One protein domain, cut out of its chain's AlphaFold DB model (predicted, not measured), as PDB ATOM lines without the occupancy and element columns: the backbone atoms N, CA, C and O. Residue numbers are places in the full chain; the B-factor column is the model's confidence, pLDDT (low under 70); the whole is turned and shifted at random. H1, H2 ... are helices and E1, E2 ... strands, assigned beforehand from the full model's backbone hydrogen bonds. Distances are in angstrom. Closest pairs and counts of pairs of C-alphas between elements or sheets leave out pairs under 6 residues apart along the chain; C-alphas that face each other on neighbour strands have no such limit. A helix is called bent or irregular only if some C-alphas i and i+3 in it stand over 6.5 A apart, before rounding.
ATOM      1  N   ARG A   6       9.557 -10.691  91.651       88.06
ATOM      2  CA  ARG A   6      10.400 -10.581  90.450       88.06
ATOM      3  C   ARG A   6      10.065  -9.365  89.593       88.06
ATOM      4  O   ARG A   6      10.958  -8.813  88.963       88.06
ATOM      5  N   ASP A   7       8.805  -8.942  89.548       90.31
ATOM      6  CA  ASP A   7       8.414  -7.740  88.802       90.31
ATOM      7  C   ASP A   7       8.946  -6.480  89.495       90.31
ATOM      8  O   ASP A   7       9.394  -5.548  88.831       90.31
ATOM      9  N   ILE A   8       8.977  -6.484  90.831       88.69
ATOM     10  CA  ILE A   8       9.575  -5.409  91.631       88.69
ATOM     11  C   ILE A   8      11.095  -5.396  91.487       88.69
ATOM     12  O   ILE A   8      11.681  -4.341  91.265       88.69
ATOM     13  N   GLU A   9      11.736  -6.559  91.567       89.56
ATOM     14  CA  GLU A   9      13.176  -6.687  91.348       89.56
ATOM     15  C   GLU A   9      13.565  -6.163  89.958       89.56
ATOM     16  O   GLU A   9      14.461  -5.329  89.829       89.56
ATOM     17  N   ARG A  10      12.826  -6.557  88.914       89.88
ATOM     18  CA  ARG A  10      13.024  -6.019  87.563       89.88
ATOM     19  C   ARG A  10      12.815  -4.508  87.506       89.88
ATOM     20  O   ARG A  10      13.573  -3.839  86.818       89.88
ATOM     21  N   LEU A  11      11.818  -3.961  88.204       90.31
ATOM     22  CA  LEU A  11      11.578  -2.515  88.255       90.31
ATOM     23  C   LEU A  11      12.750  -1.759  88.901       90.31
ATOM     24  O   LEU A  11      13.081  -0.654  88.475       90.31
ATOM     25  N   LEU A  12      13.372  -2.345  89.925       87.12
ATOM     26  CA  LEU A  12      14.507  -1.757  90.633       87.12
ATOM     27  C   LEU A  12      15.793  -1.785  89.801       87.12
ATOM     28  O   LEU A  12      16.491  -0.774  89.737       87.12
ATOM     29  N   TYR A  13      16.070  -2.914  89.146       87.25
ATOM     30  CA  TYR A  13      17.342  -3.177  88.465       87.25
ATOM     31  C   TYR A  13      17.302  -3.033  86.937       87.25
ATOM     32  O   TYR A  13      18.279  -3.355  86.269       87.25
ATOM     33  N   THR A  14      16.194  -2.578  86.352       89.31
ATOM     34  CA  THR A  14      16.129  -2.339  84.903       89.31
ATOM     35  C   THR A  14      16.992  -1.146  84.482       89.31
ATOM     36  O   THR A  14      17.043  -0.122  85.163       89.31
ATOM     37  N   ASP A  15      17.588  -1.248  83.292       88.50
ATOM     38  CA  ASP A  15      18.273  -0.145  82.604       88.50
ATOM     39  C   ASP A  15      17.307   0.887  81.988       88.50
ATOM     40  O   ASP A  15      17.729   1.886  81.403       88.50
ATOM     41  N   THR A  16      15.995   0.651  82.083       87.31
ATOM     42  CA  THR A  16      14.976   1.557  81.545       87.31
ATOM     43  C   THR A  16      15.017   2.900  82.292       87.31
ATOM     44  O   THR A  16      14.942   2.903  83.522       87.31
ATOM     45  N   PRO A  17      15.095   4.049  81.591       84.06
ATOM     46  CA  PRO A  17      15.070   5.363  82.227       84.06
ATOM     47  C   PRO A  17      13.684   5.648  82.814       84.06
ATOM     48  O   PRO A  17      12.670   5.444  82.144       84.06
ATOM     49  N   ASP A  18      13.653   6.118  84.062       86.25
ATOM     50  CA  ASP A  18      12.435   6.370  84.846       86.25
ATOM     51  C   ASP A  18      11.384   5.253  84.711       86.25
ATOM     52  O   ASP A  18      10.297   5.470  84.160       86.25
ATOM     53  N   PRO A  19      11.702   4.029  85.177       92.19
ATOM     54  CA  PRO A  19      10.856   2.883  84.926       92.19
ATOM     55  C   PRO A  19       9.610   2.909  85.813       92.19
ATOM     56  O   PRO A  19       9.657   3.194  87.018       92.19
ATOM     57  N   ILE A  20       8.484   2.585  85.187       91.25
ATOM     58  CA  ILE A  20       7.159   2.502  85.785       91.25
ATOM     59  C   ILE A  20       6.629   1.090  85.568       91.25
ATOM     60  O   ILE A  20       6.597   0.592  84.443       91.25
ATOM     61  N   LEU A  21       6.185   0.459  86.649       91.00
ATOM     62  CA  LEU A  21       5.414  -0.769  86.587       91.00
ATOM     63  C   LEU A  21       3.962  -0.410  86.277       91.00
ATOM     64  O   LEU A  21       3.305   0.319  87.027       91.00
ATOM     65  N   VAL A  22       3.463  -0.938  85.170       90.25
ATOM     66  CA  VAL A  22       2.080  -0.788  84.733       90.25
ATOM     67  C   VAL A  22       1.435  -2.147  84.570       90.25
ATOM     68  O   VAL A  22       2.091  -3.179  84.492       90.25
ATOM     69  N   VAL A  23       0.118  -2.135  84.489       88.06
ATOM     70  CA  VAL A  23      -0.700  -3.294  84.196       88.06
ATOM     71  C   VAL A  23      -1.449  -3.001  82.924       88.06
ATOM     72  O   VAL A  23      -2.272  -2.090  82.876       88.06
ATOM     73  N   HIS A  24      -1.173  -3.780  81.895       87.19
ATOM     74  CA  HIS A  24      -1.780  -3.609  80.593       87.19
ATOM     75  C   HIS A  24      -2.381  -4.943  80.154       87.19
ATOM     76  O   HIS A  24      -1.730  -5.984  80.207       87.19
ATOM     77  N   ASN A  25      -3.674  -4.937  79.814       83.50
ATOM     78  CA  ASN A  25      -4.437  -6.146  79.470       83.50
ATOM     79  C   ASN A  25      -4.311  -7.281  80.506       83.50
ATOM     80  O   ASN A  25      -4.218  -8.457  80.158       83.50
ATOM     81  N   GLY A  26      -4.282  -6.927  81.795       82.62
ATOM     82  CA  GLY A  26      -4.157  -7.895  82.888       82.62
ATOM     83  C   GLY A  26      -2.770  -8.530  83.031       82.62
ATOM     84  O   GLY A  26      -2.644  -9.528  83.740       82.62
ATOM     85  N   SER A  27      -1.744  -7.966  82.388       85.12
ATOM     86  CA  SER A  27      -0.349  -8.396  82.509       85.12
ATOM     87  C   SER A  27       0.517  -7.257  83.060       85.12
ATOM     88  O   SER A  27       0.369  -6.121  82.601       85.12
ATOM     89  N   PRO A  28       1.396  -7.515  84.046       89.12
ATOM     90  CA  PRO A  28       2.353  -6.517  84.503       89.12
ATOM     91  C   PRO A  28       3.444  -6.289  83.449       89.12
ATOM     92  O   PRO A  28       4.005  -7.236  82.899       89.12
ATOM     93  N   GLU A  29       3.757  -5.026  83.183       90.25
ATOM     94  CA  GLU A  29       4.790  -4.590  82.246       90.25
ATOM     95  C   GLU A  29       5.607  -3.443  82.855       90.25
ATOM     96  O   GLU A  29       5.068  -2.598  83.567       90.25
ATOM     97  N   ILE A  30       6.906  -3.388  82.560       91.62
ATOM     98  CA  ILE A  30       7.774  -2.265  82.941       91.62
ATOM     99  C   ILE A  30       7.998  -1.395  81.714       91.62
ATOM    100  O   ILE A  30       8.334  -1.897  80.641       91.62
ATOM    101  N   VAL A  31       7.788  -0.094  81.876       90.50
ATOM    102  CA  VAL A  31       7.795   0.879  80.783       90.50
ATOM    103  C   VAL A  31       8.544   2.124  81.215       90.50
ATOM    104  O   VAL A  31       8.529   2.471  82.394       90.50
ATOM    105  N   ALA A  32       9.172   2.828  80.278       91.00
ATOM    106  CA  ALA A  32       9.703   4.152  80.580       91.00
ATOM    107  C   ALA A  32       8.545   5.134  80.800       91.00
ATOM    108  O   ALA A  32       7.543   5.086  80.079       91.00
ATOM    109  N   ALA A  33       8.697   6.073  81.734       87.44
ATOM    110  CA  ALA A  33       7.696   7.110  81.983       87.44
ATOM    111  C   ALA A  33       7.287   7.871  80.707       87.44
ATOM    112  O   ALA A  33       6.104   8.114  80.471       87.44
ATOM    113  N   ALA A  34       8.255   8.156  79.831       87.06
ATOM    114  CA  ALA A  34       8.024   8.818  78.547       87.06
ATOM    115  C   ALA A  34       7.152   8.001  77.567       87.06
ATOM    116  O   ALA A  34       6.532   8.567  76.665       87.06
ATOM    117  N   GLU A  35       7.082   6.677  77.727       85.56
ATOM    118  CA  GLU A  35       6.264   5.795  76.890       85.56
ATOM    119  C   GLU A  35       4.850   5.577  77.435       85.56
ATOM    120  O   GLU A  35       3.995   5.055  76.718       85.56
ATOM    121  N   LEU A  36       4.568   5.999  78.671       83.25
ATOM    122  CA  LEU A  36       3.271   5.783  79.309       83.25
ATOM    123  C   LEU A  36       2.122   6.405  78.501       83.25
ATOM    124  O   LEU A  36       1.094   5.765  78.289       83.25
ATOM    125  N   GLY A  37       2.327   7.608  77.955       80.69
ATOM    126  CA  GLY A  37       1.344   8.286  77.099       80.69
ATOM    127  C   GLY A  37       1.027   7.551  75.787       80.69
ATOM    128  O   GLY A  37       0.048   7.881  75.123       80.69
ATOM    129  N   ARG A  38       1.823   6.541  75.409       84.19
ATOM    130  CA  ARG A  38       1.625   5.714  74.207       84.19
ATOM    131  C   ARG A  38       0.909   4.391  74.496       84.19
ATOM    132  O   ARG A  38       0.714   3.605  73.572       84.19
ATOM    133  N   ARG A  39       0.522   4.129  75.751       81.06
ATOM    134  CA  ARG A  39      -0.075   2.862  76.206       81.06
ATOM    135  C   ARG A  39      -1.490   3.089  76.763       81.06
ATOM    136  O   ARG A  39      -1.692   3.047  77.978       81.06
ATOM    137  N   PRO A  40      -2.485   3.364  75.897       80.12
ATOM    138  CA  PRO A  40      -3.859   3.574  76.339       80.12
ATOM    139  C   PRO A  40      -4.404   2.313  77.022       80.12
ATOM    140  O   PRO A  40      -4.261   1.210  76.505       80.12
ATOM    141  N   GLY A  41      -5.033   2.480  78.187       83.31
ATOM    142  CA  GLY A  41      -5.567   1.367  78.981       83.31
ATOM    143  C   GLY A  41      -4.560   0.700  79.925       83.31
ATOM    144  O   GLY A  41      -4.933  -0.233  80.633       83.31
ATOM    145  N   ALA A  42      -3.310   1.172  79.977       86.38
ATOM    146  CA  ALA A  42      -2.373   0.768  81.018       86.38
ATOM    147  C   ALA A  42      -2.734   1.430  82.360       86.38
ATOM    148  O   ALA A  42      -2.920   2.645  82.440       86.38
ATOM    149  N   VAL A  43      -2.807   0.630  83.420       86.06
ATOM    150  CA  VAL A  43      -2.990   1.100  84.797       86.06
ATOM    151  C   VAL A  43      -1.625   1.208  85.453       86.06
ATOM    152  O   VAL A  43      -0.886   0.229  85.517       86.06
ATOM    153  N   VAL A  44      -1.274   2.393  85.941       86.56
ATOM    154  CA  VAL A  44      -0.019   2.596  86.671       86.56
ATOM    155  C   VAL A  44      -0.115   1.937  88.041       86.56
ATOM    156  O   VAL A  44      -1.063   2.187  88.782       86.56
ATOM    157  N   VAL A  45       0.876   1.111  88.375       87.69
ATOM    158  CA  VAL A  45       1.000   0.492  89.699       87.69
ATOM    159  C   VAL A  45       1.915   1.330  90.578       87.69
ATOM    160  O   VAL A  45       1.503   1.793  91.636       87.69
ATOM    161  N   CYS A  46       3.175   1.483  90.165       88.31
ATOM    162  CA  CYS A  46       4.167   2.270  90.888       88.31
ATOM    163  C   CYS A  46       5.347   2.632  89.980       88.31
ATOM    164  O   CYS A  46       5.621   1.957  88.986       88.31
ATOM    165  N   SER A  47       6.070   3.688  90.345       89.75
ATOM    166  CA  SER A  47       7.363   4.030  89.745       89.75
ATOM    167  C   SER A  47       8.515   3.532  90.617       89.75
ATOM    168  O   SER A  47       8.353   3.376  91.830       89.75
ATOM    169  N   ARG A  48       9.709   3.353  90.035       88.56
ATOM    170  CA  ARG A  48      10.917   3.040  90.822       88.56
ATOM    171  C   ARG A  48      11.172   4.077  91.912       88.56
ATOM    172  O   ARG A  48      11.482   3.719  93.040       88.56
ATOM    173  N   SER A  49      11.001   5.358  91.596       86.00
ATOM    174  CA  SER A  49      11.202   6.470  92.529       86.00
ATOM    175  C   SER A  49      10.263   6.395  93.733       86.00
ATOM    176  O   SER A  49      10.667   6.657  94.862       86.00
ATOM    177  N   GLU A  50       9.005   6.022  93.506       85.88
ATOM    178  CA  GLU A  50       8.018   5.833  94.568       85.88
ATOM    179  C   GLU A  50       8.311   4.587  95.404       85.88
ATOM    180  O   GLU A  50       8.242   4.643  96.633       85.88
ATOM    181  N   LEU A  51       8.726   3.496  94.756       85.19
ATOM    182  CA  LEU A  51       9.133   2.279  95.445       85.19
ATOM    183  C   LEU A  51      10.344   2.540  96.354       85.19
ATOM    184  O   LEU A  51      10.294   2.206  97.534       85.19
ATOM    185  N   LEU A  52      11.368   3.236  95.848       84.88
ATOM    186  CA  LEU A  52      12.546   3.660  96.615       84.88
ATOM    187  C   LEU A  52      12.187   4.598  97.775       84.88
ATOM    188  O   LEU A  52      12.759   4.482  98.852       84.88
ATOM    189  N   ARG A  53      11.210   5.500  97.608       83.25
ATOM    190  CA  ARG A  53      10.717   6.339  98.718       83.25
ATOM    191  C   ARG A  53      10.016   5.525  99.804       83.25
ATOM    192  O   ARG A  53      10.085   5.901 100.970       83.25
ATOM    193  N   ARG A  54       9.329   4.444  99.427       80.75
ATOM    194  CA  ARG A  54       8.581   3.582 100.351       80.75
ATOM    195  C   ARG A  54       9.497   2.646 101.137       80.75
ATOM    196  O   ARG A  54       9.289   2.463 102.329       80.75
ATOM    197  N   VAL A  55      10.490   2.063 100.469       80.12
ATOM    198  CA  VAL A  55      11.387   1.043 101.045       80.12
ATOM    199  C   VAL A  55      12.719   1.610 101.550       80.12
ATOM    200  O   VAL A  55      13.399   0.983 102.362       80.12
ATOM    201  N   GLY A  56      13.076   2.820 101.112       74.25
ATOM    202  CA  GLY A  56      14.408   3.397 101.273       74.25
ATOM    203  C   GLY A  56      15.418   2.818 100.276       74.25
ATOM    204  O   GLY A  56      15.135   1.863  99.560       74.25
ATOM    205  N   GLU A  57      16.631   3.373 100.243       70.25
ATOM    206  CA  GLU A  57      17.765   2.867  99.440       70.25
ATOM    207  C   GLU A  57      18.388   1.595 100.055       70.25
ATOM    208  O   GLU A  57      19.604   1.469 100.178       70.25
ATOM    209  N   ARG A  58      17.550   0.673 100.538       77.00
ATOM    210  CA  ARG A  58      17.973  -0.568 101.191       77.00
ATOM    211  C   ARG A  58      17.815  -1.733 100.227       77.00
ATOM    212  O   ARG A  58      16.830  -1.797  99.495       77.00
ATOM    213  N   ASP A  59      18.743  -2.681 100.293       76.94
ATOM    214  CA  ASP A  59      18.576  -3.964  99.621       76.94
ATOM    215  C   ASP A  59      17.401  -4.724 100.239       76.94
ATOM    216  O   ASP A  59      17.361  -4.961 101.450       76.94
ATOM    217  N   LEU A  60      16.439  -5.079  99.392       80.50
ATOM    218  CA  LEU A  60      15.259  -5.843  99.773       80.50
ATOM    219  C   LEU A  60      15.534  -7.334  99.634       80.50
ATOM    220  O   LEU A  60      16.068  -7.800  98.628       80.50
ATOM    221  N   THR A  61      15.109  -8.099 100.631       86.94
ATOM    222  CA  THR A  61      15.106  -9.559 100.564       86.94
ATOM    223  C   THR A  61      13.976 -10.072  99.668       86.94
ATOM    224  O   THR A  61      12.972  -9.396  99.447       86.94
ATOM    225  N   GLU A  62      14.087 -11.316  99.192       84.75
ATOM    226  CA  GLU A  62      13.040 -11.962  98.382       84.75
ATOM    227  C   GLU A  62      11.666 -11.961  99.081       84.75
ATOM    228  O   GLU A  62      10.636 -11.728  98.445       84.75
ATOM    229  N   GLY A  63      11.644 -12.155 100.406       84.81
ATOM    230  CA  GLY A  63      10.415 -12.111 101.203       84.81
ATOM    231  C   GLY A  63       9.780 -10.718 101.254       84.81
ATOM    232  O   GLY A  63       8.558 -10.594 101.160       84.81
TER     233      GLY A  63
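This is residues 6 to 63 of the 88 residues of an uncharacterized protein of Lentzea albida (UniProt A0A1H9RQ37). A small three-stranded antiparallel sheet has H1 over one face and H2 over the other; H3 leads away at one end, and residues 53 to 59 stick out. The 58 printed residues hold H1, E1, E2, H2, E3, H3, sheet order E2, E1, E3, class mixed. The whole is compact, radius of gyration of the C-alphas 11.5 A, spanning 33 by 21 by 19 A.

H1, residues 6 to 13, has its closest C-alphas to E1, residues 19 to 24, at Leu 11 and Pro 19, 6.4 A. E1 and E2, residues 27 to 32, form a hairpin; N 22 and O 29 are within hydrogen-bond range, 2.8 A. H2, residues 33 to 38, only just irregular with C-alphas 34 and 37 6.9 A apart, is on the face opposite H1, at a height over the sheet of 9.6 A. E3, residues 43 to 47, is antiparallel to E1, N 21 to O 46 2.8 A. E2, H2, E3 form a split strand-helix-strand unit, same-way strands with E1 between, crossover right-handed. H3, residues 48 to 55, only grazes the sheet. Every O i to N i+4 pair is within range in H1 and H3; H2 has 0 of 2, and 2 of 3 for i+3.

C-alpha 6 begins H1 at (10.400, -10.581, 90.450); C-alpha 55 ends H3 at (11.387, 1.043, 101.045). E2 is 16.2 A long.

The printed part has no cut, its links are tight, and no printed residue is under 70 in pLDDT.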